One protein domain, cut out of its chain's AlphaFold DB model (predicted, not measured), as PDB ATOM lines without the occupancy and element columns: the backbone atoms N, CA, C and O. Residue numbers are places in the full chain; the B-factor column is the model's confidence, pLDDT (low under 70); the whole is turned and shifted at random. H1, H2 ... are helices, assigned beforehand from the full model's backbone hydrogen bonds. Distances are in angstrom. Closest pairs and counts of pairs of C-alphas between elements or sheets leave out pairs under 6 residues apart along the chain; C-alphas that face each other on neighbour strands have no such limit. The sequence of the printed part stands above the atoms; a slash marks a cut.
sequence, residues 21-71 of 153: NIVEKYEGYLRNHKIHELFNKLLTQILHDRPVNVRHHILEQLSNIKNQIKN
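Overview. This is residues 21 to 71 of the 153 residues of the protein "EF-hand domain-containing protein" of Stentor coeruleus (UniProt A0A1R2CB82). Helices H2 and H3 make an open V, packed together near the link that joins them; beyond the other end of H2, H1 is an arm whose residues 21 to 26 and 28 to 32 stick out. H1 and H2, one after the other, make the long axis. The printed part has 51 residues with three named helices, H1, H2, H3, and no named strand: all helix, flat and loose, with a radius of gyration of the C-alphas of 13.4 A and spans of 41 by 26 by 14 A.

Along the chain. H1, residues 21 to 32, begins at C-alpha 21 (206.527, 194.062, 108.874) and is 16.2 A long. H2, residues 35 to 49, is 21.1 A long. H3, residues 54 to 70, is 24.4 A long and ends at C-alpha 70 (192.161, 189.102, 138.021).

Arrangement. H1 and H2 are close but not clearly touching, the C-alphas of Leu 30 and His 36 being closest at 6.9 A; they run the same way at a steep tilt of 52 degrees. H2, with residues 42 to 46 alone, touches residues 54 to 61 of H3, closest at the C-alphas of Leu 42 and Ile 58, 6.9 A. They run opposite ways at a steep tilt of 53 degrees. H1 and H3 are apart. In H1, H2 and H3 every O i to N i+4 pair is within hydrogen-bond range.

Size, cuts and confidence. The C-alphas farthest apart, of Asn 21 and Val 52, are 41.5 A apart. The printed part has no cut, and both links are tight. Residues 21, 68 and 71 have pLDDT under 70.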
ATOM      1  N   ASN A  21     206.426 195.115 107.864       68.94
ATOM      2  CA  ASN A  21     206.527 194.062 108.874       68.94
ATOM      3  C   ASN A  21     206.405 194.582 110.326       68.94
ATOM      4  O   ASN A  21     205.843 193.928 111.202       68.94
ATOM      5  N   ILE A  22     206.913 195.787 110.598       72.88
ATOM      6  CA  ILE A  22     206.811 196.438 111.910       72.88
ATOM      7  C   ILE A  22     205.381 196.947 112.138       72.88
ATOM      8  O   ILE A  22     204.835 196.769 113.227       72.88
ATOM      9  N   VAL A  23     204.759 197.533 111.113       75.62
ATOM     10  CA  VAL A  23     203.379 198.042 111.186       75.62
ATOM     11  C   VAL A  23     202.390 196.900 111.423       75.62
ATOM     12  O   VAL A  23     201.581 196.986 112.344       75.62
ATOM     13  N   GLU A  24     202.503 195.794 110.681       77.38
ATOM     14  CA  GLU A  24     201.660 194.607 110.888       77.38
ATOM     15  C   GLU A  24     201.787 194.031 112.298       77.38
ATOM     16  O   GLU A  24     200.788 193.637 112.899       77.38
ATOM     17  N   LYS A  25     202.998 194.023 112.866       81.88
ATOM     18  CA  LYS A  25     203.222 193.546 114.233       81.88
ATOM     19  C   LYS A  25     202.514 194.420 115.273       81.88
ATOM     20  O   LYS A  25     201.921 193.883 116.209       81.88
ATOM     21  N   TYR A  26     202.560 195.745 115.124       81.12
ATOM     22  CA  TYR A  26     201.860 196.663 116.028       81.12
ATOM     23  C   TYR A  26     200.341 196.570 115.874       81.12
ATOM     24  O   TYR A  26     199.635 196.451 116.872       81.12
ATOM     25  N   GLU A  27     199.842 196.534 114.642       80.81
ATOM     26  CA  GLU A  27     198.417 196.351 114.349       80.81
ATOM     27  C   GLU A  27     197.885 195.003 114.854       80.81
ATOM     28  O   GLU A  27     196.767 194.905 115.364       80.81
ATOM     29  N   GLY A  28     198.695 193.949 114.743       82.50
ATOM     30  CA  GLY A  28     198.401 192.638 115.308       82.50
ATOM     31  C   GLY A  28     198.323 192.688 116.831       82.50
ATOM     32  O   GLY A  28     197.368 192.186 117.412       82.50
ATOM     33  N   TYR A  29     199.272 193.358 117.489       83.19
ATOM     34  CA  TYR A  29     199.248 193.546 118.940       83.19
ATOM     35  C   TYR A  29     197.999 194.316 119.405       83.19
ATOM     36  O   TYR A  29     197.306 193.869 120.320       83.19
ATOM     37  N   LEU A  30     197.668 195.433 118.747       84.94
ATOM     38  CA  LEU A  30     196.491 196.244 119.075       84.94
ATOM     39  C   LEU A  30     195.185 195.457 118.925       84.94
ATOM     40  O   LEU A  30     194.308 195.565 119.785       84.94
ATOM     41  N   ARG A  31     195.063 194.649 117.863       79.88
ATOM     42  CA  ARG A  31     193.901 193.778 117.639       79.88
ATOM     43  C   ARG A  31     193.827 192.634 118.641       79.88
ATOM     44  O   ARG A  31     192.786 192.457 119.264       79.88
ATOM     45  N   ASN A  32     194.923 191.906 118.844       82.50
ATOM     46  CA  ASN A  32     194.961 190.748 119.742       82.50
ATOM     47  C   ASN A  32     194.626 191.125 121.187       82.50
ATOM     48  O   ASN A  32     193.992 190.352 121.900       82.50
ATOM     49  N   HIS A  33     195.023 192.324 121.611       82.12
ATOM     50  CA  HIS A  33     194.720 192.844 122.940       82.12
ATOM     51  C   HIS A  33     193.479 193.740 122.985       82.12
ATOM     52  O   HIS A  33     193.232 194.360 124.018       82.12
ATOM     53  N   LYS A  34     192.697 193.812 121.895       85.44
ATOM     54  CA  LYS A  34     191.431 194.561 121.825       85.44
ATOM     55  C   LYS A  34     191.566 196.015 122.306       85.44
ATOM     56  O   LYS A  34     190.651 196.591 122.889       85.44
ATOM     57  N   ILE A  35     192.722 196.633 122.052       86.75
ATOM     58  CA  ILE A  35     193.060 197.959 122.591       86.75
ATOM     59  C   ILE A  35     192.108 199.030 122.049       86.75
ATOM     60  O   ILE A  35     191.691 199.909 122.797       86.75
ATOM     61  N   HIS A  36     191.703 198.921 120.781       85.00
ATOM     62  CA  HIS A  36     190.711 199.816 120.178       85.00
ATOM     63  C   HIS A  36     189.346 199.733 120.876       85.00
ATOM     64  O   HIS A  36     188.723 200.757 121.138       85.00
ATOM     65  N   GLU A  37     188.897 198.523 121.222       83.31
ATOM     66  CA  GLU A  37     187.624 198.294 121.916       83.31
ATOM     67  C   GLU A  37     187.668 198.883 123.331       83.31
ATOM     68  O   GLU A  37     186.754 199.601 123.736       83.31
ATOM     69  N   LEU A  38     188.773 198.655 124.052       84.69
ATOM     70  CA  LEU A  38     189.012 199.247 125.366       84.69
ATOM     71  C   LEU A  38     188.985 200.778 125.304       84.69
ATOM     72  O   LEU A  38     188.365 201.425 126.145       84.69
ATOM     73  N   PHE A  39     189.639 201.360 124.299       86.62
ATOM     74  CA  PHE A  39     189.691 202.807 124.135       86.62
ATOM     75  C   PHE A  39     188.308 203.394 123.835       86.62
ATOM     76  O   PHE A  39     187.907 204.369 124.468       86.62
ATOM     77  N   ASN A  40     187.546 202.760 122.941       85.06
ATOM     78  CA  ASN A  40     186.175 203.165 122.632       85.06
ATOM     79  C   ASN A  40     185.272 203.094 123.867       85.06
ATOM     80  O   ASN A  40     184.536 204.039 124.130       85.06
ATOM     81  N   LYS A  41     185.371 202.026 124.668       81.81
ATOM     82  CA  LYS A  41     184.618 201.896 125.922       81.81
ATOM     83  C   LYS A  41     184.916 203.048 126.886       81.81
ATOM     84  O   LYS A  41     183.985 203.672 127.388       81.81
ATOM     85  N   LEU A  42     186.197 203.361 127.098       86.38
ATOM     86  CA  LEU A  42     186.613 204.463 127.973       86.38
ATOM     87  C   LEU A  42     186.100 205.817 127.465       86.38
ATOM     88  O   LEU A  42     185.618 206.624 128.255       86.38
ATOM     89  N   LEU A  43     186.167 206.067 126.154       86.19
ATOM     90  CA  LEU A  43     185.652 207.303 125.560       86.19
ATOM     91  C   LEU A  43     184.135 207.432 125.721       86.19
ATOM     92  O   LEU A  43     183.661 208.500 126.105       86.19
ATOM     93  N   THR A  44     183.380 206.359 125.484       84.44
ATOM     94  CA  THR A  44     181.925 206.344 125.687       84.44
ATOM     95  C   THR A  44     181.564 206.655 127.138       84.44
ATOM     96  O   THR A  44     180.685 207.478 127.378       84.44
ATOM     97  N   GLN A  45     182.282 206.074 128.105       81.06
ATOM     98  CA  GLN A  45     182.072 206.356 129.530       81.06
ATOM     99  C   GLN A  45     182.371 207.819 129.877       81.06
ATOM    100  O   GLN A  45     181.572 208.464 130.543       81.06
ATOM    101  N   ILE A  46     183.463 208.392 129.360       88.25
ATOM    102  CA  ILE A  46     183.782 209.813 129.580       88.25
ATOM    103  C   ILE A  46     182.694 210.726 129.001       88.25
ATOM    104  O   ILE A  46     182.337 211.726 129.622       88.25
ATOM    105  N   LEU A  47     182.175 210.406 127.811       86.94
ATOM    106  CA  LEU A  47     181.107 211.179 127.171       86.94
ATOM    107  C   LEU A  47     179.782 211.090 127.937       86.94
ATOM    108  O   LEU A  47     179.038 212.076 127.965       86.94
ATOM    109  N   HIS A  48     179.507 209.933 128.544       81.69
ATOM    110  CA  HIS A  48     178.318 209.681 129.350       81.69
ATOM    111  C   HIS A  48     178.405 210.359 130.725       81.69
ATOM    112  O   HIS A  48     177.594 211.231 131.026       81.69
ATOM    113  N   ASP A  49     179.435 210.033 131.508       84.12
ATOM    114  CA  ASP A  49     179.579 210.457 132.908       84.12
ATOM    115  C   ASP A  49     180.049 211.912 133.047       84.12
ATOM    116  O   ASP A  49     179.890 212.526 134.102       84.12
ATOM    117  N   ARG A  50     180.667 212.466 131.993       87.31
ATOM    118  CA  ARG A  50     181.239 213.827 131.938       87.31
ATOM    119  C   ARG A  50     182.008 214.207 133.216       87.31
ATOM    120  O   ARG A  50     181.710 215.226 133.845       87.31
ATOM    121  N   PRO A  51     183.013 213.410 133.620       87.81
ATOM    122  CA  PRO A  51     183.695 213.601 134.890       87.81
ATOM    123  C   PRO A  51     184.511 214.899 134.905       87.81
ATOM    124  O   PRO A  51     185.202 215.234 133.943       87.81
ATOM    125  N   VAL A  52     184.522 215.582 136.054       86.44
ATOM    126  CA  VAL A  52     185.305 216.815 136.271       86.44
ATOM    127  C   VAL A  52     186.811 216.564 136.104       86.44
ATOM    128  O   VAL A  52     187.544 217.422 135.617       86.44
ATOM    129  N   ASN A  53     187.283 215.367 136.475       90.25
ATOM    130  CA  ASN A  53     188.672 214.945 136.305       90.25
ATOM    131  C   ASN A  53     188.759 213.660 135.474       90.25
ATOM    132  O   ASN A  53     188.791 212.546 136.001       90.25
ATOM    133  N   VAL A  54     188.856 213.839 134.157       87.88
ATOM    134  CA  VAL A  54     188.948 212.754 133.171       87.88
ATOM    135  C   VAL A  54     190.104 211.796 133.468       87.88
ATOM    136  O   VAL A  54     189.948 210.582 133.369       87.88
ATOM    137  N   ARG A  55     191.270 212.314 133.874       87.62
ATOM    138  CA  ARG A  55     192.450 211.480 134.139       87.62
ATOM    139  C   ARG A  55     192.215 210.528 135.307       87.62
ATOM    140  O   ARG A  55     192.604 209.367 135.223       87.62
ATOM    141  N   HIS A  56     191.628 211.028 136.390       87.00
ATOM    142  CA  HIS A  56     191.332 210.201 137.556       87.00
ATOM    143  C   HIS A  56     190.297 209.129 137.214       87.00
ATOM    144  O   HIS A  56     190.527 207.955 137.480       87.00
ATOM    145  N   HIS A  57     189.240 209.521 136.504       85.56
ATOM    146  CA  HIS A  57     188.193 208.608 136.061       85.56
ATOM    147  C   HIS A  57     188.740 207.476 135.174       85.56
ATOM    148  O   HIS A  57     188.462 206.308 135.421       85.56
ATOM    149  N   ILE A  58     189.599 207.783 134.193       86.44
ATOM    150  CA  ILE A  58     190.241 206.754 133.353       86.44
ATOM    151  C   ILE A  58     191.069 205.777 134.199       86.44
ATOM    152  O   ILE A  58     191.043 204.572 133.951       86.44
ATOM    153  N   LEU A  59     191.817 206.273 135.191       87.44
ATOM    154  CA  LEU A  59     192.630 205.420 136.062       87.44
ATOM    155  C   LEU A  59     191.768 204.474 136.902       87.44
ATOM    156  O   LEU A  59     192.118 203.300 137.027       87.44
ATOM    157  N   GLU A  60     190.648 204.956 137.438       85.38
ATOM    158  CA  GLU A  60     189.691 204.115 138.159       85.38
ATOM    159  C   GLU A  60     189.081 203.051 137.246       85.38
ATOM    160  O   GLU A  60     189.114 201.869 137.590       85.38
ATOM    161  N   GLN A  61     188.619 203.425 136.049       83.56
ATOM    162  CA  GLN A  61     188.054 202.475 135.083       83.56
ATOM    163  C   GLN A  61     189.071 201.392 134.695       83.56
ATOM    164  O   GLN A  61     188.763 200.201 134.727       83.56
ATOM    165  N   LEU A  62     190.318 201.771 134.401       86.12
ATOM    166  CA  LEU A  62     191.388 200.816 134.093       86.12
ATOM    167  C   LEU A  62     191.729 199.911 135.287       86.12
ATOM    168  O   LEU A  62     192.003 198.724 135.098       86.12
ATOM    169  N   SER A  63     191.708 200.447 136.510       83.94
ATOM    170  CA  SER A  63     191.907 199.669 137.737       83.94
ATOM    171  C   SER A  63     190.788 198.643 137.928       83.94
ATOM    172  O   SER A  63     191.063 197.469 138.177       83.94
ATOM    173  N   ASN A  64     189.537 199.054 137.713       80.81
ATOM    174  CA  ASN A  64     188.366 198.188 137.792       80.81
ATOM    175  C   ASN A  64     188.441 197.062 136.759       80.81
ATOM    176  O   ASN A  64     188.318 195.897 137.127       80.81
ATOM    177  N   ILE A  65     188.762 197.381 135.503       78.69
ATOM    178  CA  ILE A  65     188.949 196.385 134.435       78.69
ATOM    179  C   ILE A  65     190.072 195.403 134.792       78.69
ATOM    180  O   ILE A  65     189.920 194.189 134.662       78.69
ATOM    181  N   LYS A  66     191.205 195.895 135.306       81.50
ATOM    182  CA  LYS A  66     192.318 195.039 135.740       81.50
ATOM    183  C   LYS A  66     191.919 194.110 136.888       81.50
ATOM    184  O   LYS A  66     192.340 192.954 136.910       81.50
ATOM    185  N   ASN A  67     191.136 194.606 137.842       75.06
ATOM    186  CA  ASN A  67     190.646 193.816 138.966       75.06
ATOM    187  C   ASN A  67     189.620 192.769 138.516       75.06
ATOM    188  O   ASN A  67     189.669 191.649 139.013       75.06
ATOM    189  N   GLN A  68     188.777 193.084 137.531       69.44
ATOM    190  CA  GLN A  68     187.833 192.144 136.909       69.44
ATOM    191  C   GLN A  68     188.550 191.005 136.176       69.44
ATOM    192  O   GLN A  68     188.191 189.845 136.334       69.44
ATOM    193  N   ILE A  69     189.625 191.305 135.438       71.62
ATOM    194  CA  ILE A  69     190.441 190.271 134.774       71.62
ATOM    195  C   ILE A  69     191.098 189.340 135.805       71.62
ATOM    196  O   ILE A  69     191.227 188.140 135.573       71.62
ATOM    197  N   LYS A  70     191.533 189.887 136.947       74.25
ATOM    198  CA  LYS A  70     192.161 189.102 138.021       74.25
ATOM    199  C   LYS A  70     191.161 188.296 138.844       74.25
ATOM    200  O   LYS A  70     191.510 187.217 139.310       74.25
ATOM    201  N   ASN A  71     189.952 188.818 139.011       67.50
ATOM    202  CA  ASN A  71     188.876 188.208 139.773       67.50
ATOM    203  C   ASN A  71     187.639 188.112 138.871       67.50
ATOM    204  O   ASN A  71     186.796 189.005 138.921       67.50
TER     205      ASN A  71